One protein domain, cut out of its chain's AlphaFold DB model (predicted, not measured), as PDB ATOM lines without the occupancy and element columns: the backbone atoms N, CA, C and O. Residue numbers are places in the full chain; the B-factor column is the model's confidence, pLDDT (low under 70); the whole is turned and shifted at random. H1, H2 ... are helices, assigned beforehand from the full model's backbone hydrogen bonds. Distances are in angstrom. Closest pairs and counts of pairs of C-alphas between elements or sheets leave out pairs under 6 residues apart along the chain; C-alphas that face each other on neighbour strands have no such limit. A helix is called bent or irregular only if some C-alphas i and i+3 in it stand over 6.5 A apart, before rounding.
ATOM      1  N   TRP A  10      12.222 -33.368 -16.170       91.06
ATOM      2  CA  TRP A  10      12.636 -33.750 -17.520       91.06
ATOM      3  C   TRP A  10      14.152 -33.991 -17.626       91.06
ATOM      4  O   TRP A  10      14.566 -34.891 -18.350       91.06
ATOM      5  N   GLN A  11      14.980 -33.245 -16.879       89.88
ATOM      6  CA  GLN A  11      16.439 -33.424 -16.871       89.88
ATOM      7  C   GLN A  11      16.810 -34.764 -16.235       89.88
ATOM      8  O   GLN A  11      17.665 -35.487 -16.743       89.88
ATOM      9  N   ILE A  12      16.129 -35.117 -15.141       87.81
ATOM     10  CA  ILE A  12      16.309 -36.400 -14.457       87.81
ATOM     11  C   ILE A  12      15.916 -37.545 -15.391       87.81
ATOM     12  O   ILE A  12      16.680 -38.496 -15.530       87.81
ATOM     13  N   ASP A  13      14.753 -37.452 -16.036       91.56
ATOM     14  CA  ASP A  13      14.244 -38.498 -16.926       91.56
ATOM     15  C   ASP A  13      15.140 -38.668 -18.164       91.56
ATOM     16  O   ASP A  13      15.464 -39.794 -18.545       91.56
ATOM     17  N   LEU A  14      15.626 -37.563 -18.739       89.12
ATOM     18  CA  LEU A  14      16.573 -37.583 -19.853       89.12
ATOM     19  C   LEU A  14      17.874 -38.301 -19.470       89.12
ATOM     20  O   LEU A  14      18.309 -39.212 -20.173       89.12
ATOM     21  N   ILE A  15      18.485 -37.918 -18.345       89.62
ATOM     22  CA  ILE A  15      19.749 -38.513 -17.897       89.62
ATOM     23  C   ILE A  15      19.551 -39.965 -17.480       89.62
ATOM     24  O   ILE A  15      20.375 -40.799 -17.830       89.62
ATOM     25  N   LYS A  16      18.448 -40.305 -16.812       90.12
ATOM     26  CA  LYS A  16      18.123 -41.689 -16.451       90.12
ATOM     27  C   LYS A  16      18.063 -42.600 -17.676       90.12
ATOM     28  O   LYS A  16      18.582 -43.708 -17.615       90.12
ATOM     29  N   ASN A  17      17.466 -42.127 -18.769       90.31
ATOM     30  CA  ASN A  17      17.326 -42.900 -20.002       90.31
ATOM     31  C   ASN A  17      18.641 -43.025 -20.787       90.31
ATOM     32  O   ASN A  17      18.830 -44.007 -21.497       90.31
ATOM     33  N   LEU A  18      19.542 -42.046 -20.665       87.44
ATOM     34  CA  LEU A  18      20.823 -42.027 -21.381       87.44
ATOM     35  C   LEU A  18      21.989 -42.613 -20.572       87.44
ATOM     36  O   LEU A  18      22.999 -43.011 -21.144       87.44
ATOM     37  N   SER A  19      21.883 -42.638 -19.244       87.25
ATOM     38  CA  SER A  19      22.951 -43.093 -18.355       87.25
ATOM     39  C   SER A  19      22.973 -44.613 -18.208       87.25
ATOM     40  O   SER A  19      21.936 -45.267 -18.090       87.25
ATOM     41  N   SER A  20      24.176 -45.181 -18.137       90.94
ATOM     42  CA  SER A  20      24.352 -46.588 -17.786       90.94
ATOM     43  C   SER A  20      23.948 -46.851 -16.327       90.94
ATOM     44  O   SER A  20      23.957 -45.958 -15.475       90.94
ATOM     45  N   LYS A  21      23.655 -48.111 -15.981       88.50
ATOM     46  CA  LYS A  21      23.300 -48.499 -14.601       88.50
ATOM     47  C   LYS A  21      24.398 -48.145 -13.581       88.50
ATOM     48  O   LYS A  21      24.087 -47.856 -12.423       88.50
ATOM     49  N   ALA A  22      25.663 -48.157 -14.010       89.00
ATOM     50  CA  ALA A  22      26.811 -47.784 -13.187       89.00
ATOM     51  C   ALA A  22      26.851 -46.273 -12.903       89.00
ATOM     52  O   ALA A  22      27.060 -45.882 -11.757       89.00
ATOM     53  N   GLU A  23      26.567 -45.440 -13.909       86.69
ATOM     54  CA  GLU A  23      26.481 -43.977 -13.774       86.69
ATOM     55  C   GLU A  23      25.237 -43.530 -12.996       86.69
ATOM     56  O   GLU A  23      25.289 -42.591 -12.201       86.69
ATOM     57  N   TRP A  24      24.117 -44.233 -13.162       89.81
ATOM     58  CA  TRP A  24      22.864 -43.882 -12.500       89.81
ATOM     59  C   TRP A  24      22.899 -44.102 -10.983       89.81
ATOM     60  O   TRP A  24      22.264 -43.372 -10.219       89.81
ATOM     61  N   LYS A  25      23.642 -45.107 -10.507       92.62
ATOM     62  CA  LYS A  25      23.712 -45.463  -9.081       92.62
ATOM     63  C   LYS A  25      24.140 -44.289  -8.176       92.62
ATOM     64  O   LYS A  25      23.408 -44.014  -7.216       92.62
ATOM     65  N   PRO A  26      25.263 -43.584  -8.424       91.00
ATOM     66  CA  PRO A  26      25.648 -42.420  -7.625       91.00
ATOM     67  C   PRO A  26      24.679 -41.239  -7.786       91.00
ATOM     68  O   PRO A  26      24.372 -40.586  -6.788       91.00
ATOM     69  N   ILE A  27      24.121 -41.017  -8.982       88.81
ATOM     70  CA  ILE A  27      23.124 -39.960  -9.236       88.81
ATOM     71  C   ILE A  27      21.867 -40.190  -8.395       88.81
ATOM     72  O   ILE A  27      21.432 -39.301  -7.668       88.81
ATOM     73  N   ASN A  28      21.324 -41.406  -8.410       91.00
ATOM     74  CA  ASN A  28      20.155 -41.769  -7.614       91.00
ATOM     75  C   ASN A  28      20.425 -41.629  -6.105       91.00
ATOM     76  O   ASN A  28      19.564 -41.180  -5.351       91.00
ATOM     77  N   LYS A  29      21.639 -41.963  -5.643       91.06
ATOM     78  CA  LYS A  29      22.043 -41.752  -4.243       91.06
ATOM     79  C   LYS A  29      22.050 -40.262  -3.878       91.06
ATOM     80  O   LYS A  29      21.518 -39.896  -2.827       91.06
ATOM     81  N   ALA A  30      22.617 -39.407  -4.730       88.25
ATOM     82  CA  ALA A  30      22.619 -37.958  -4.531       88.25
ATOM     83  C   ALA A  30      21.193 -37.380  -4.561       88.25
ATOM     84  O   ALA A  30      20.837 -36.599  -3.680       88.25
ATOM     85  N   LEU A  31      20.348 -37.844  -5.488       88.31
ATOM     86  CA  LEU A  31      18.943 -37.449  -5.602       88.31
ATOM     87  C   LEU A  31      18.162 -37.778  -4.326       88.31
ATOM     88  O   LEU A  31      17.535 -36.902  -3.735       88.31
ATOM     89  N   LYS A  32      18.263 -39.025  -3.846       88.19
ATOM     90  CA  LYS A  32      17.651 -39.447  -2.579       88.19
ATOM     91  C   LYS A  32      18.137 -38.593  -1.417       88.19
ATOM     92  O   LYS A  32      17.326 -38.171  -0.607       88.19
ATOM     93  N   THR A  33      19.436 -38.306  -1.351       85.56
ATOM     94  CA  THR A  33      20.023 -37.479  -0.285       85.56
ATOM     95  C   THR A  33      19.474 -36.054  -0.311       85.56
ATOM     96  O   THR A  33      19.160 -35.516   0.749       85.56
ATOM     97  N   HIS A  34      19.321 -35.464  -1.499       83.88
ATOM     98  CA  HIS A  34      18.752 -34.130  -1.682       83.88
ATOM     99  C   HIS A  34      17.272 -34.079  -1.271       83.88
ATOM    100  O   HIS A  34      16.880 -33.216  -0.488       83.88
ATOM    101  N   VAL A  35      16.473 -35.047  -1.727       85.38
ATOM    102  CA  VAL A  35      15.053 -35.172  -1.365       85.38
ATOM    103  C   VAL A  35      14.897 -35.368   0.142       85.38
ATOM    104  O   VAL A  35      14.159 -34.628   0.787       85.38
ATOM    105  N   LEU A  36      15.647 -36.301   0.739       81.94
ATOM    106  CA  LEU A  36      15.584 -36.540   2.181       81.94
ATOM    107  C   LEU A  36      15.988 -35.294   2.975       81.94
ATOM    108  O   LEU A  36      15.363 -34.987   3.981       81.94
ATOM    109  N   ALA A  37      16.997 -34.550   2.512       82.00
ATOM    110  CA  ALA A  37      17.419 -33.306   3.150       82.00
ATOM    111  C   ALA A  37      16.346 -32.209   3.100       82.00
ATOM    112  O   ALA A  37      16.304 -31.368   3.997       82.00
ATOM    113  N   ALA A  38      15.495 -32.203   2.071       81.44
ATOM    114  CA  ALA A  38      14.372 -31.277   1.975       81.44
ATOM    115  C   ALA A  38      13.227 -31.663   2.929       81.44
ATOM    116  O   ALA A  38      12.647 -30.786   3.566       81.44
ATOM    117  N   PHE A  39      12.941 -32.961   3.072       82.06
ATOM    118  CA  PHE A  39      11.847 -33.456   3.916       82.06
ATOM    119  C   PHE A  39      12.209 -33.608   5.397       82.06
ATOM    120  O   PHE A  39      11.343 -33.433   6.247       82.06
ATOM    121  N   ALA A  40      13.469 -33.887   5.737       79.38
ATOM    122  CA  ALA A  40      13.905 -34.093   7.119       79.38
ATOM    123  C   ALA A  40      13.518 -32.961   8.097       79.38
ATOM    124  O   ALA A  40      13.006 -33.282   9.168       79.38
ATOM    125  N   PRO A  41      13.685 -31.657   7.782       77.69
ATOM    126  CA  PRO A  41      13.233 -30.597   8.684       77.69
ATOM    127  C   PRO A  41      11.705 -30.548   8.828       77.69
ATOM    128  O   PRO A  41      11.216 -30.246   9.910       77.69
ATOM    129  N   ILE A  42      10.949 -30.882   7.778       84.44
ATOM    130  CA  ILE A  42       9.479 -30.936   7.827       84.44
ATOM    131  C   ILE A  42       9.033 -32.075   8.748       84.44
ATOM    132  O   ILE A  42       8.213 -31.864   9.636       84.44
ATOM    133  N   LEU A  43       9.622 -33.262   8.581       80.25
ATOM    134  CA  LEU A  43       9.355 -34.423   9.433       80.25
ATOM    135  C   LEU A  43       9.741 -34.163  10.894       80.25
ATOM    136  O   LEU A  43       9.031 -34.591  11.797       80.25
ATOM    137  N   PHE A  44      10.831 -33.430  11.128       79.69
ATOM    138  CA  PHE A  44      11.221 -33.012  12.471       79.69
ATOM    139  C   PHE A  44      10.198 -32.053  13.094       79.69
ATOM    140  O   PHE A  44       9.815 -32.235  14.240       79.69
ATOM    141  N   VAL A  45       9.697 -31.065  12.350       82.62
ATOM    142  CA  VAL A  45       8.660 -30.156  12.872       82.62
ATOM    143  C   VAL A  45       7.353 -30.906  13.149       82.62
ATOM    144  O   VAL A  45       6.726 -30.679  14.181       82.62
ATOM    145  N   LEU A  46       6.975 -31.850  12.284       83.25
ATOM    146  CA  LEU A  46       5.803 -32.708  12.485       83.25
ATOM    147  C   LEU A  46       5.927 -33.638  13.701       83.25
ATOM    148  O   LEU A  46       4.901 -34.089  14.205       83.25
ATOM    149  N   SER A  47       7.139 -33.917  14.195       79.62
ATOM    150  CA  SER A  47       7.335 -34.748  15.390       79.62
ATOM    151  C   SER A  47       7.252 -33.963  16.709       79.62
ATOM    152  O   SER A  47       7.107 -34.573  17.768       79.62
ATOM    153  N   ILE A  48       7.259 -32.624  16.671       81.62
ATOM    154  CA  ILE A  48       7.188 -31.766  17.869       81.62
ATOM    155  C   ILE A  48       5.893 -31.981  18.681       81.62
ATOM    156  O   ILE A  48       5.989 -32.125  19.899       81.62
ATOM    157  N   PRO A  49       4.685 -32.060  18.088       81.25
ATOM    158  CA  PRO A  49       3.465 -32.332  18.856       81.25
ATOM    159  C   PRO A  49       3.519 -33.667  19.603       81.25
ATOM    160  O   PRO A  49       3.033 -33.764  20.728       81.25
ATOM    161  N   PHE A  50       4.170 -34.679  19.022       77.81
ATOM    162  CA  PHE A  50       4.363 -35.968  19.681       77.81
ATOM    163  C   PHE A  50       5.244 -35.815  20.928       77.81
ATOM    164  O   PHE A  50       4.890 -36.349  21.974       77.81
ATOM    165  N   TRP A  51       6.313 -35.009  20.878       75.00
ATOM    166  CA  TRP A  51       7.108 -34.667  22.071       75.00
ATOM    167  C   TRP A  51       6.260 -34.096  23.205       75.00
ATOM    168  O   TRP A  51       6.407 -34.514  24.352       75.00
ATOM    169  N   PHE A  52       5.356 -33.167  22.888       77.81
ATOM    170  CA  PHE A  52       4.475 -32.560  23.885       77.81
ATOM    171  C   PHE A  52       3.490 -33.561  24.485       77.81
ATOM    172  O   PHE A  52       3.283 -33.534  25.696       77.81
ATOM    173  N   VAL A  53       2.928 -34.467  23.679       75.94
ATOM    174  CA  VAL A  53       2.052 -35.542  24.171       75.94
ATOM    175  C   VAL A  53       2.817 -36.487  25.099       75.94
ATOM    176  O   VAL A  53       2.342 -36.766  26.194       75.94
ATOM    177  N   GLY A  54       4.021 -36.920  24.714       68.75
ATOM    178  CA  GLY A  54       4.869 -37.760  25.566       68.75
ATOM    179  C   GLY A  54       5.210 -37.088  26.901       68.75
ATOM    180  O   GLY A  54       5.079 -37.703  27.956       68.75
ATOM    181  N   LEU A  55       5.574 -35.803  26.878       72.06
ATOM    182  CA  LEU A  55       5.832 -35.011  28.090       72.06
ATOM    183  C   LEU A  55       4.587 -34.827  28.967       72.06
ATOM    184  O   LEU A  55       4.700 -34.856  30.192       72.06
ATOM    185  N   LEU A  56       3.414 -34.625  28.363       72.94
ATOM    186  CA  LEU A  56       2.141 -34.506  29.078       72.94
ATOM    187  C   LEU A  56       1.769 -35.808  29.781       72.94
ATOM    188  O   LEU A  56       1.411 -35.765  30.955       72.94
ATOM    189  N   LEU A  57       1.908 -36.946  29.097       67.62
ATOM    190  CA  LEU A  57       1.640 -38.263  29.676       67.62
ATOM    191  C   LEU A  57       2.527 -38.528  30.899       67.62
ATOM    192  O   LEU A  57       2.010 -38.918  31.937       67.62
ATOM    193  N   VAL A  58       3.823 -38.207  30.822       66.44
ATOM    194  CA  VAL A  58       4.763 -38.360  31.951       66.44
ATOM    195  C   VAL A  58       4.461 -37.400  33.113       66.44
ATOM    196  O   VAL A  58       4.736 -37.715  34.265       66.44
ATOM    197  N   LYS A  59       3.914 -36.203  32.852       66.06
ATOM    198  CA  LYS A  59       3.613 -35.216  33.909       66.06
ATOM    199  C   LYS A  59       2.261 -35.413  34.597       66.06
ATOM    200  O   LYS A  59       2.104 -34.952  35.725       66.06
ATOM    201  N   LEU A  60       1.293 -36.048  33.939       61.62
ATOM    202  CA  LEU A  60      -0.046 -36.306  34.489       61.62
ATOM    203  C   LEU A  60      -0.079 -37.496  35.474       61.62
ATOM    204  O   LEU A  60      -1.133 -37.804  36.035       61.62
ATOM    205  N   ASP A  61       1.073 -38.117  35.732       54.22
ATOM    206  CA  ASP A  61       1.220 -39.349  36.512       54.22
ATOM    207  C   ASP A  61       0.948 -39.304  38.036       54.22
ATOM    208  O   ASP A  61       0.991 -40.370  38.642       54.22
ATOM    209  N   PRO A  62       0.563 -38.199  38.716       50.62
ATOM    210  CA  PRO A  62      -0.033 -38.351  40.047       50.62
ATOM    211  C   PRO A  62      -1.546 -38.625  40.001       50.62
ATOM    212  O   PRO A  62      -2.107 -39.056  41.005       50.62
ATOM    213  N   PHE A  63      -2.234 -38.352  38.880       48.66
ATOM    214  CA  PHE A  63      -3.707 -38.379  38.814       48.66
ATOM    215  C   PHE A  63      -4.294 -39.641  38.163       48.66
ATOM    216  O   PHE A  63      -5.486 -39.897  38.307       48.66
ATOM    217  N   PHE A  64      -3.470 -40.474  37.516       50.62
ATOM    218  CA  PHE A  64      -3.859 -41.795  36.992       50.62
ATOM    219  C   PHE A  64      -3.800 -42.907  38.054       50.62
ATOM    220  O   PHE A  64      -3.744 -44.102  37.749       50.62
ATOM    221  N   TRP A  65      -3.865 -42.524  39.330       50.00
ATOM    222  CA  TRP A  65      -3.837 -43.432  40.468       50.00
ATOM    223  C   TRP A  65      -5.214 -44.063  40.761       50.00
ATOM    224  O   TRP A  65      -5.716 -44.055  41.876       50.00
ATOM    225  N   THR A  66      -5.803 -44.678  39.730       54.44
ATOM    226  CA  THR A  66      -6.591 -45.925  39.857       54.44
ATOM    227  C   THR A  66      -5.894 -47.101  39.134       54.44
ATOM    228  O   THR A  66      -6.507 -48.065  38.703       54.44
ATOM    229  N   TRP A  67      -4.576 -46.972  38.965       54.56
ATOM    230  CA  TRP A  67      -3.428 -47.887  39.121       54.56
ATOM    231  C   TRP A  67      -3.512 -49.423  39.132       54.56
ATOM    232  O   TRP A  67      -2.598 -50.039  38.594       54.56
ATOM    233  N   GLU A  68      -4.488 -50.097  39.738       54.25
ATOM    234  CA  GLU A  68      -4.389 -51.567  39.916       54.25
ATOM    235  C   GLU A  68      -4.664 -52.349  38.616       54.25
ATOM    236  O   GLU A  68      -4.243 -53.495  38.459       54.25
ATOM    237  N   SER A  69      -5.319 -51.709  37.639       51.66
ATOM    238  CA  SER A  69      -5.680 -52.303  36.345       51.66
ATOM    239  C   SER A  69      -4.699 -52.004  35.201       51.66
ATOM    240  O   SER A  69      -4.818 -52.601  34.135       51.66
ATOM    241  N   LEU A  70      -3.749 -51.081  35.386       53.09
ATOM    242  CA  LEU A  70      -2.773 -50.674  34.357       53.09
ATOM    243  C   LEU A  70      -1.444 -51.455  34.468       53.09
ATOM    244  O   LEU A  70      -0.710 -51.599  33.496       53.09
ATOM    245  N   THR A  71      -1.181 -52.009  35.651       49.09
ATOM    246  CA  THR A  71       0.124 -52.451  36.181       49.09
ATOM    247  C   THR A  71       0.366 -53.965  36.143       49.09
ATOM    248  O   THR A  71       1.161 -54.490  36.914       49.09
ATOM    249  N   ARG A  72      -0.330 -54.734  35.293       53.44
ATOM    250  CA  ARG A  72      -0.041 -56.183  35.170       53.44
ATOM    251  C   ARG A  72       0.336 -56.687  33.790       53.44
ATOM    252  O   ARG A  72       0.825 -57.806  33.708       53.44
ATOM    253  N   HIS A  73       0.083 -55.950  32.709       51.09
ATOM    254  CA  HIS A  73       0.216 -56.519  31.357       51.09
ATOM    255  C   HIS A  73       0.904 -55.632  30.314       51.09
ATOM    256  O   HIS A  73       1.140 -56.097  29.203       51.09
ATOM    257  N   MET A  74       1.276 -54.391  30.621       49.59
ATOM    258  CA  MET A  74       1.870 -53.485  29.620       49.59
ATOM    259  C   MET A  74       3.285 -53.002  29.980       49.59
ATOM    260  O   MET A  74       3.894 -52.250  29.215       49.59
ATOM    261  N   ASP A  75       3.839 -53.504  31.088       56.25
ATOM    262  CA  ASP A  75       4.914 -52.874  31.869       56.25
ATOM    263  C   ASP A  75       6.299 -52.768  31.221       56.25
ATOM    264  O   ASP A  75       7.119 -52.013  31.718       56.25
ATOM    265  N   ASN A  76       6.579 -53.415  30.086       54.25
ATOM    266  CA  ASN A  76       7.870 -53.226  29.400       54.25
ATOM    267  C   ASN A  76       7.746 -52.890  27.908       54.25
ATOM    268  O   ASN A  76       8.534 -52.102  27.386       54.25
ATOM    269  N   LEU A  77       6.749 -53.431  27.201       52.94
ATOM    270  CA  LEU A  77       6.606 -53.194  25.758       52.94
ATOM    271  C   LEU A  77       5.996 -51.834  25.425       52.94
ATOM    272  O   LEU A  77       6.377 -51.226  24.427       52.94
ATOM    273  N   VAL A  78       5.049 -51.357  26.232       62.25
ATOM    274  CA  VAL A  78       4.346 -50.104  25.930       62.25
ATOM    275  C   VAL A  78       5.140 -48.909  26.416       62.25
ATOM    276  O   VAL A  78       5.263 -47.930  25.693       62.25
ATOM    277  N   TRP A  79       5.803 -49.019  27.562       61.78
ATOM    278  CA  TRP A  79       6.804 -48.031  27.955       61.78
ATOM    279  C   TRP A  79       7.994 -48.008  26.990       61.78
ATOM    280  O   TRP A  79       8.453 -46.930  26.612       61.78
ATOM    281  N   GLY A  80       8.431 -49.174  26.496       61.56
ATOM    282  CA  GLY A  80       9.427 -49.268  25.429       61.56
ATOM    283  C   GLY A  80       8.973 -48.592  24.133       61.56
ATOM    284  O   GLY A  80       9.734 -47.829  23.542       61.56
ATOM    285  N   SER A  81       7.726 -48.799  23.702       64.12
ATOM    286  CA  SER A  81       7.194 -48.158  22.499       64.12
ATOM    287  C   SER A  81       7.018 -46.649  22.690       64.12
ATOM    288  O   SER A  81       7.421 -45.889  21.817       64.12
ATOM    289  N   VAL A  82       6.533 -46.192  23.845       67.56
ATOM    290  CA  VAL A  82       6.450 -44.768  24.198       67.56
ATOM    291  C   VAL A  82       7.847 -44.133  24.169       67.56
ATOM    292  O   VAL A  82       8.050 -43.128  23.492       67.56
ATOM    293  N   ALA A  83       8.852 -44.747  24.793       67.06
ATOM    294  CA  ALA A  83      10.226 -44.247  24.743       67.06
ATOM    295  C   ALA A  83      10.784 -44.215  23.306       67.06
ATOM    296  O   ALA A  83      11.415 -43.236  22.897       67.06
ATOM    297  N   VAL A  84      10.517 -45.244  22.498       71.31
ATOM    298  CA  VAL A  84      10.955 -45.296  21.096       71.31
ATOM    299  C   VAL A  84      10.286 -44.205  20.258       71.31
ATOM    300  O   VAL A  84      10.978 -43.478  19.544       71.31
ATOM    301  N   TRP A  85       8.967 -44.056  20.345       69.19
ATOM    302  CA  TRP A  85       8.199 -43.128  19.514       69.19
ATOM    303  C   TRP A  85       8.373 -41.670  19.930       69.19
ATOM    304  O   TRP A  85       8.446 -40.797  19.066       69.19
ATOM    305  N   PHE A  86       8.477 -41.400  21.232       70.75
ATOM    306  CA  PHE A  86       8.491 -40.036  21.749       70.75
ATOM    307  C   PHE A  86       9.892 -39.504  22.049       70.75
ATOM    308  O   PHE A  86      10.097 -38.300  21.933       70.75
ATOM    309  N   LEU A  87      10.880 -40.352  22.353       71.25
ATOM    310  CA  LEU A  87      12.250 -39.898  22.635       71.25
ATOM    311  C   LEU A  87      13.217 -40.273  21.511       71.25
ATOM    312  O   LEU A  87      13.896 -39.402  20.965       71.25
ATOM    313  N   ILE A  88      13.261 -41.547  21.113       78.81
ATOM    314  CA  ILE A  88      14.281 -42.042  20.172       78.81
ATOM    315  C   ILE A  88      13.999 -41.586  18.737       78.81
ATOM    316  O   ILE A  88      14.895 -41.059  18.079       78.81
ATOM    317  N   ALA A  89      12.774 -41.757  18.236       77.69
ATOM    318  CA  ALA A  89      12.432 -41.421  16.855       77.69
ATOM    319  C   ALA A  89      12.664 -39.930  16.539       77.69
ATOM    320  O   ALA A  89      13.291 -39.633  15.522       77.69
ATOM    321  N   PRO A  90      12.288 -38.969  17.397       76.00
ATOM    322  CA  PRO A  90      12.535 -37.555  17.127       76.00
ATOM    323  C   PRO A  90      14.014 -37.173  17.222       76.00
ATOM    324  O   PRO A  90      14.471 -36.356  16.424       76.00
ATOM    325  N   LEU A  91      14.788 -37.795  18.121       81.56
ATOM    326  CA  LEU A  91      16.247 -37.641  18.159       81.56
ATOM    327  C   LEU A  91      16.900 -38.197  16.888       81.56
ATOM    328  O   LEU A  91      17.797 -37.569  16.327       81.56
ATOM    329  N   LEU A  92      16.413 -39.335  16.386       83.31
ATOM    330  CA  LEU A  92      16.840 -39.900  15.110       83.31
ATOM    331  C   LEU A  92      16.501 -38.951  13.951       83.31
ATOM    332  O   LEU A  92      17.362 -38.683  13.113       83.31
ATOM    333  N   PHE A  93      15.288 -38.388  13.918       80.56
ATOM    334  CA  PHE A  93      14.890 -37.399  12.914       80.56
ATOM    335  C   PHE A  93      15.718 -36.114  13.009       80.56
ATOM    336  O   PHE A  93      16.127 -35.590  11.974       80.56
ATOM    337  N   ALA A  94      16.037 -35.640  14.216       80.44
ATOM    338  CA  ALA A  94      16.917 -34.494  14.433       80.44
ATOM    339  C   ALA A  94      18.334 -34.774  13.915       80.44
ATOM    340  O   ALA A  94      18.891 -33.984  13.150       80.44
ATOM    341  N   TYR A  95      18.901 -35.930  14.265       85.88
ATOM    342  CA  TYR A  95      20.207 -36.369  13.780       85.88
ATOM    343  C   TYR A  95      20.236 -36.468  12.251       85.88
ATOM    344  O   TYR A  95      21.150 -35.940  11.609       85.88
ATOM    345  N   LEU A  96      19.217 -37.088  11.647       83.44
ATOM    346  CA  LEU A  96      19.072 -37.172  10.196       83.44
ATOM    347  C   LEU A  96      18.952 -35.779   9.574       83.44
ATOM    348  O   LEU A  96      19.663 -35.492   8.613       83.44
ATOM    349  N   ALA A  97      18.140 -34.882  10.134       78.81
ATOM    350  CA  ALA A  97      18.001 -33.514   9.644       78.81
ATOM    351  C   ALA A  97      19.343 -32.764   9.652       78.81
ATOM    352  O   ALA A  97      19.710 -32.146   8.650       78.81
ATOM    353  N   ILE A  98      20.124 -32.874  10.731       83.44
ATOM    354  CA  ILE A  98      21.453 -32.252  10.841       83.44
ATOM    355  C   ILE A  98      22.425 -32.861   9.823       83.44
ATOM    356  O   ILE A  98      23.084 -32.133   9.072       83.44
ATOM    357  N   LYS A  99      22.513 -34.193   9.767       84.25
ATOM    358  CA  LYS A  99      23.412 -34.916   8.859       84.25
ATOM    359  C   LYS A  99      23.107 -34.594   7.396       84.25
ATOM    360  O   LYS A  99      24.011 -34.261   6.631       84.25
ATOM    361  N   HIS A 100      21.836 -34.642   7.011       76.94
ATOM    362  CA  HIS A 100      21.408 -34.370   5.644       76.94
ATOM    363  C   HIS A 100      21.570 -32.898   5.262       76.94
ATOM    364  O   HIS A 100      21.948 -32.616   4.128       76.94
ATOM    365  N   ARG A 101      21.402 -31.957   6.201       77.94
ATOM    366  CA  ARG A 101      21.695 -30.535   5.960       77.94
ATOM    367  C   ARG A 101      23.160 -30.296   5.588       77.94
ATOM    368  O   ARG A 101      23.427 -29.454   4.736       77.94
ATOM    369  N   ARG A 102      24.099 -31.051   6.171       82.56
ATOM    370  CA  ARG A 102      25.533 -30.969   5.832       82.56
ATOM    371  C   ARG A 102      25.866 -31.592   4.476       82.56
ATOM    372  O   ARG A 102      26.722 -31.077   3.767       82.56
ATOM    373  N   LEU A 103      25.192 -32.682   4.111       83.25
ATOM    374  CA  LEU A 103      25.432 -33.404   2.853       83.25
ATOM    375  C   LEU A 103      24.733 -32.766   1.645       83.25
ATOM    376  O   LEU A 103      25.137 -32.989   0.506       83.25
ATOM    377  N   ARG A 104      23.698 -31.959   1.889       81.31
ATOM    378  CA  ARG A 104      22.917 -31.273   0.860       81.31
ATOM    379  C   ARG A 104      23.754 -30.462  -0.143       81.31
ATOM    380  O   ARG A 104      23.568 -30.714  -1.327       81.31
ATOM    381  N   PRO A 105      24.675 -29.559   0.251       85.00
ATOM    382  CA  PRO A 105      25.443 -28.773  -0.720       85.00
ATOM    383  C   PRO A 105      26.332 -29.640  -1.620       85.00
ATOM    384  O   PRO A 105      26.458 -29.362  -2.808       85.00
ATOM    385  N   GLN A 106      26.905 -30.727  -1.090       86.88
ATOM    386  CA  GLN A 106      27.701 -31.666  -1.889       86.88
ATOM    387  C   GLN A 106      26.830 -32.426  -2.895       86.88
ATOM    388  O   GLN A 106      27.213 -32.589  -4.050       86.88
ATOM    389  N   ALA A 107      25.640 -32.863  -2.469       85.56
ATOM    390  CA  ALA A 107      24.679 -33.513  -3.355       85.56
ATOM    391  C   ALA A 107      24.162 -32.554  -4.441       85.56
ATOM    392  O   ALA A 107      24.041 -32.961  -5.591       85.56
ATOM    393  N   GLU A 108      23.895 -31.291  -4.099       88.44
ATOM    394  CA  GLU A 108      23.482 -30.253  -5.052       88.44
ATOM    395  C   GLU A 108      24.575 -29.980  -6.088       88.44
ATOM    396  O   GLU A 108      24.294 -30.039  -7.281       88.44
ATOM    397  N   ALA A 109      25.825 -29.781  -5.658       88.31
ATOM    398  CA  ALA A 109      26.950 -29.593  -6.572       88.31
ATOM    399  C   ALA A 109      27.121 -30.794  -7.517       88.31
ATOM    400  O   ALA A 109      27.239 -30.627  -8.729       88.31
ATOM    401  N   PHE A 110      27.050 -32.018  -6.981       89.88
ATOM    402  CA  PHE A 110      27.154 -33.234  -7.784       89.88
ATOM    403  C   PHE A 110      26.023 -33.352  -8.816       89.88
ATOM    404  O   PHE A 110      26.285 -33.675  -9.976       89.88
ATOM    405  N   LEU A 111      24.773 -33.098  -8.416       89.25
ATOM    406  CA  LEU A 111      23.616 -33.154  -9.315       89.25
ATOM    407  C   LEU A 111      23.655 -32.039 -10.362       89.25
ATOM    408  O   LEU A 111      23.261 -32.266 -11.503       89.25
ATOM    409  N   GLN A 112      24.157 -30.859 -10.008       90.81
ATOM    410  CA  GLN A 112      24.287 -29.757 -10.950       90.81
ATOM    411  C   GLN A 112      25.242 -30.126 -12.087       90.81
ATOM    412  O   GLN A 112      24.852 -30.077 -13.249       90.81
ATOM    413  N   THR A 113      26.429 -30.636 -11.763       89.00
ATOM    414  CA  THR A 113      27.409 -31.021 -12.787       89.00
ATOM    415  C   THR A 113      26.980 -32.257 -13.586       89.00
ATOM    416  O   THR A 113      27.112 -32.291 -14.807       89.00
ATOM    417  N   ASN A 114      26.456 -33.293 -12.923       89.25
ATOM    418  CA  ASN A 114      26.207 -34.585 -13.581       89.25
ATOM    419  C   ASN A 114      24.825 -34.702 -14.231       89.25
ATOM    420  O   ASN A 114      24.648 -35.536 -15.118       89.25
ATOM    421  N   VAL A 115      23.846 -33.908 -13.789       88.31
ATOM    422  CA  VAL A 115      22.473 -33.962 -14.305       88.31
ATOM    423  C   VAL A 115      22.134 -32.689 -15.060       88.31
ATOM    424  O   VAL A 115      21.829 -32.770 -16.244       88.31
ATOM    425  N   VAL A 116      22.217 -31.523 -14.413       89.06
ATOM    426  CA  VAL A 116      21.766 -30.253 -15.010       89.06
ATOM    427  C   VAL A 116      22.663 -29.846 -16.177       89.06
ATOM    428  O   VAL A 116      22.177 -29.676 -17.293       89.06
ATOM    429  N   ASP A 117      23.975 -29.761 -15.957       90.81
ATOM    430  CA  ASP A 117      24.918 -29.330 -16.992       90.81
ATOM    431  C   ASP A 117      24.967 -30.337 -18.145       90.81
ATOM    432  O   ASP A 117      24.966 -29.950 -19.313       90.81
ATOM    433  N   LYS A 118      24.944 -31.640 -17.831       90.94
ATOM    434  CA  LYS A 118      24.914 -32.708 -18.840       90.94
ATOM    435  C   LYS A 118      23.624 -32.667 -19.668       90.94
ATOM    436  O   LYS A 118      23.692 -32.759 -20.890       90.94
ATOM    437  N   ALA A 119      22.461 -32.482 -19.038       90.38
ATOM    438  CA  ALA A 119      21.184 -32.372 -19.744       90.38
ATOM    439  C   ALA A 119      21.125 -31.122 -20.633       90.38
ATOM    440  O   ALA A 119      20.680 -31.209 -21.776       90.38
ATOM    441  N   ASN A 120      21.614 -29.980 -20.141       91.25
ATOM    442  CA  ASN A 120      21.645 -28.735 -20.906       91.25
ATOM    443  C   ASN A 120      22.581 -28.832 -22.117       91.25
ATOM    444  O   ASN A 120      22.206 -28.394 -23.201       91.25
ATOM    445  N   ARG A 121      23.758 -29.460 -21.969       91.56
ATOM    446  CA  ARG A 121      24.668 -29.724 -23.098       91.56
ATOM    447  C   ARG A 121      24.002 -30.580 -24.169       91.56
ATOM    448  O   ARG A 121      23.978 -30.186 -25.326       91.56
ATOM    449  N   LEU A 122      23.383 -31.691 -23.772       90.38
ATOM    450  CA  LEU A 122      22.673 -32.574 -24.703       90.38
ATOM    451  C   LEU A 122      21.498 -31.875 -25.398       90.38
ATOM    452  O   LEU A 122      21.210 -32.146 -26.561       90.38
ATOM    453  N   HIS A 123      20.800 -30.987 -24.689       90.31
ATOM    454  CA  HIS A 123      19.720 -30.201 -25.275       90.31
ATOM    455  C   HIS A 123      20.247 -29.213 -26.324       90.31
ATOM    456  O   HIS A 123      19.725 -29.182 -27.436       90.31
ATOM    457  N   LEU A 124      21.313 -28.478 -26.000       93.25
ATOM    458  CA  LEU A 124      21.968 -27.548 -26.921       93.25
ATOM    459  C   LEU A 124      22.528 -28.269 -28.154       93.25
ATOM    460  O   LEU A 124      22.306 -27.818 -29.270       93.25
ATOM    461  N   GLU A 125      23.182 -29.418 -27.983       94.00
ATOM    462  CA  GLU A 125      23.680 -30.234 -29.101       94.00
ATOM    463  C   GLU A 125      22.547 -30.673 -30.044       94.00
ATOM    464  O   GLU A 125      22.693 -30.641 -31.270       94.00
ATOM    465  N   ARG A 126      21.381 -31.035 -29.494       92.81
ATOM    466  CA  ARG A 126      20.197 -31.365 -30.302       92.81
ATOM    467  C   ARG A 126      19.631 -30.152 -31.036       92.81
ATOM    468  O   ARG A 126      19.242 -30.293 -32.188       92.81
ATOM    469  N   GLN A 127      19.600 -28.982 -30.403       94.12
ATOM    470  CA  GLN A 127      19.152 -27.749 -31.060       94.12
ATOM    471  C   GLN A 127      20.090 -27.358 -32.204       94.12
ATOM    472  O   GLN A 127      19.646 -27.215 -33.336       94.12
ATOM    473  N   VAL A 128      21.399 -27.311 -31.942       95.50
ATOM    474  CA  VAL A 128      22.408 -26.962 -32.951       95.50
ATOM    475  C   VAL A 128      22.382 -27.934 -34.130       95.50
ATOM    476  O   VAL A 128      22.466 -27.517 -35.282       95.50
ATOM    477  N   SER A 129      22.243 -29.237 -33.878       93.81
ATOM    478  CA  SER A 129      22.160 -30.227 -34.963       93.81
ATOM    479  C   SER A 129      20.890 -30.086 -35.806       93.81
ATOM    480  O   SER A 129      20.955 -30.265 -37.023       93.81
ATOM    481  N   HIS A 130      19.762 -29.720 -35.192       94.69
ATOM    482  CA  HIS A 130      18.523 -29.423 -35.906       94.69
ATOM    483  C   HIS A 130      18.654 -28.162 -36.776       94.69
ATOM    484  O   HIS A 130      18.297 -28.192 -37.955       94.69
ATOM    485  N   ASP A 131      19.232 -27.090 -36.238       95.75
ATOM    486  CA  ASP A 131      19.430 -25.830 -36.966       95.75
ATOM    487  C   ASP A 131      20.386 -26.014 -38.154       95.75
ATOM    488  O   ASP A 131      20.091 -25.589 -39.272       95.75
ATOM    489  N   LEU A 132      21.479 -26.761 -37.962       96.25
ATOM    490  CA  LEU A 132      22.405 -27.117 -39.042       96.25
ATOM    491  C   LEU A 132      21.743 -27.968 -40.135       96.25
ATOM    492  O   LEU A 132      22.091 -27.844 -41.312       96.25
ATOM    493  N   ALA A 133      20.823 -28.866 -39.772       95.31
ATOM    494  CA  ALA A 133      20.073 -29.654 -40.748       95.31
ATOM    495  C   ALA A 133      19.134 -28.758 -41.570       95.31
ATOM    496  O   ALA A 133      19.124 -28.847 -42.798       95.31
ATOM    497  N   TYR A 134      18.431 -27.841 -40.905       96.38
ATOM    498  CA  TYR A 134      17.546 -26.874 -41.546       96.38
ATOM    499  C   TYR A 134      18.297 -25.937 -42.507       96.38
ATOM    500  O   TYR A 134      17.868 -25.728 -43.644       96.38
ATOM    501  N   GLU A 135      19.464 -25.423 -42.110       96.44
ATOM    502  CA  GLU A 135      20.296 -24.589 -42.982       96.44
ATOM    503  C   GLU A 135      20.788 -25.347 -44.218       96.44
ATOM    504  O   GLU A 135      20.783 -24.798 -45.323       96.44
ATOM    505  N   LYS A 136      21.168 -26.622 -44.071       96.69
ATOM    506  CA  LYS A 136      21.544 -27.471 -45.213       96.69
ATOM    507  C   LYS A 136      20.380 -27.669 -46.182       96.69
ATOM    508  O   LYS A 136      20.605 -27.623 -47.390       96.69
ATOM    509  N   GLU A 137      19.163 -27.869 -45.681       95.81
ATOM    510  CA  GLU A 137      17.942 -27.967 -46.493       95.81
ATOM    511  C   GLU A 137      17.715 -26.674 -47.291       95.81
ATOM    512  O   GLU A 137      17.560 -26.701 -48.513       95.81
ATOM    513  N   ARG A 138      17.804 -25.522 -46.615       95.50
ATOM    514  CA  ARG A 138      17.661 -24.200 -47.233       95.50
ATOM    515  C   ARG A 138      18.720 -23.953 -48.309       95.50
ATOM    516  O   ARG A 138      18.408 -23.453 -49.385       95.50
ATOM    517  N   GLN A 139      19.967 -24.340 -48.050       95.62
ATOM    518  CA  GLN A 139      21.062 -24.244 -49.021       95.62
ATOM    519  C   GLN A 139      20.836 -25.140 -50.245       95.62
ATOM    520  O   GLN A 139      21.182 -24.745 -51.354       95.62
ATOM    521  N   ARG A 140      20.240 -26.328 -50.079       94.94
ATOM    522  CA  ARG A 140      19.867 -27.194 -51.211       94.94
ATOM    523  C   ARG A 140      18.772 -26.565 -52.064       94.94
ATOM    524  O   ARG A 140      18.897 -26.585 -53.282       94.94
ATOM    525  N   GLN A 141      17.755 -25.973 -51.439       94.44
ATOM    526  CA  GLN A 141      16.684 -25.270 -52.152       94.44
ATOM    527  C   GLN A 141      17.224 -24.086 -52.963       94.44
ATOM    528  O   GLN A 141      16.853 -23.925 -54.118       94.44
ATOM    529  N   LEU A 142      18.153 -23.311 -52.394       92.69
ATOM    530  CA  LEU A 142      18.789 -22.186 -53.088       92.69
ATOM    531  C   LEU A 142      19.704 -22.604 -54.246       92.69
ATOM    532  O   LEU A 142      19.877 -21.822 -55.165       92.69
ATOM    533  N   ARG A 143      20.310 -23.800 -54.206       89.50
ATOM    534  CA  ARG A 143      21.143 -24.323 -55.311       89.50
ATOM    535  C   ARG A 143      20.341 -25.025 -56.409       89.50
ATOM    536  O   ARG A 143      20.904 -25.318 -57.457       89.50
ATOM    537  N   GLY A 144      19.089 -25.390 -56.129       85.62
ATOM    538  CA  GLY A 144      18.172 -25.998 -57.097       85.62
ATOM    539  C   GLY A 144      17.334 -24.983 -57.885       85.62
ATOM    540  O   GLY A 144      16.594 -25.400 -58.774       85.62
ATOM    541  N   LEU A 145      17.439 -23.694 -57.541       61.22
ATOM    542  CA  LEU A 145      16.916 -22.535 -58.273       61.22
ATOM    543  C   LEU A 145      18.048 -21.893 -59.082       61.22
ATOM    544  O   LEU A 145      17.748 -21.400 -60.189       61.22
TER     545      LEU A 145
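Overview. This is residues 10 to 145 of the 145 residues of an uncharacterized protein of Pusillimonas sp. T2 (UniProt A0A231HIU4). Two long bent helices, H2 and H3, make a thin hairpin, closed by a loop at one end; past the bends H2a crosses H3, and short H1 packs across H3b. The last part of H3, residues 124 to 143, sticks out as a long arm, and the loop sticks out at the opposite end. The printed part has 136 residues, with three named helices in the order H1, H2, H3 and no named strand: all helix. It is extended, with a radius of gyration of the C-alphas of 28.4 A and spans of 104 by 26 by 25 A.

Arrangement. H1, residues 10 to 18, touches H3b, residues 105 to 143, about perpendicular at 82 degrees; the closest C-alphas, of Gln 11 and Ala 119, are 5.6 A apart. H2a, residues 21 to 38, touches H3b at a steep tilt of 58 degrees, opposite ways, closest at the C-alphas of Ala 30 and Ala 107, 5.0 A; H2a touches H3b with residues 27 to 34 alone, and H3b touches H2a with residues 107 to 115 alone. H2b, residues 41 to 59, and H3a, residues 77 to 102, form a helical hairpin at a shallow tilt of 30 degrees, closest at the C-alphas of Trp 51 and Phe 86, 5.6 A. H2b and H3b are apart. Every O i to N i+4 pair is within hydrogen-bond range in H1, against 12 of 14 in H2a, 12 of 15 in H2b, 20 of 22 in H3a and 33 of 35 in H3b.

Along the chain. H1 begins at C-alpha 10, (12.636, -33.750, -17.520), and is 12.3 A long. H2, residues 21 to 59, was assigned as one helix by its hydrogen bonds but is bent, with C-alphas 38 and 41 6.8 A apart; H2a is 25.5 A and H2b 27.4 A long. H2b is irregular, with C-alphas 46 and 49 6.8 A apart. H3, residues 77 to 143, also assigned as one helix by its hydrogen bonds, is bent, with C-alphas 102 and 105 6.9 A apart; H3a is 35.3 A long, and H3b, 54.9 A, ends at C-alpha 143, (21.143, -24.323, -55.311).

Size, cuts and confidence. The C-alphas farthest apart, of Glu 68 and Leu 145, are 104.6 A apart. The printed part has no cut; the link from H2 to H3 is long, 17 residues. Confidence is under 70 at residues 54, 57 to 83, 85 and 145.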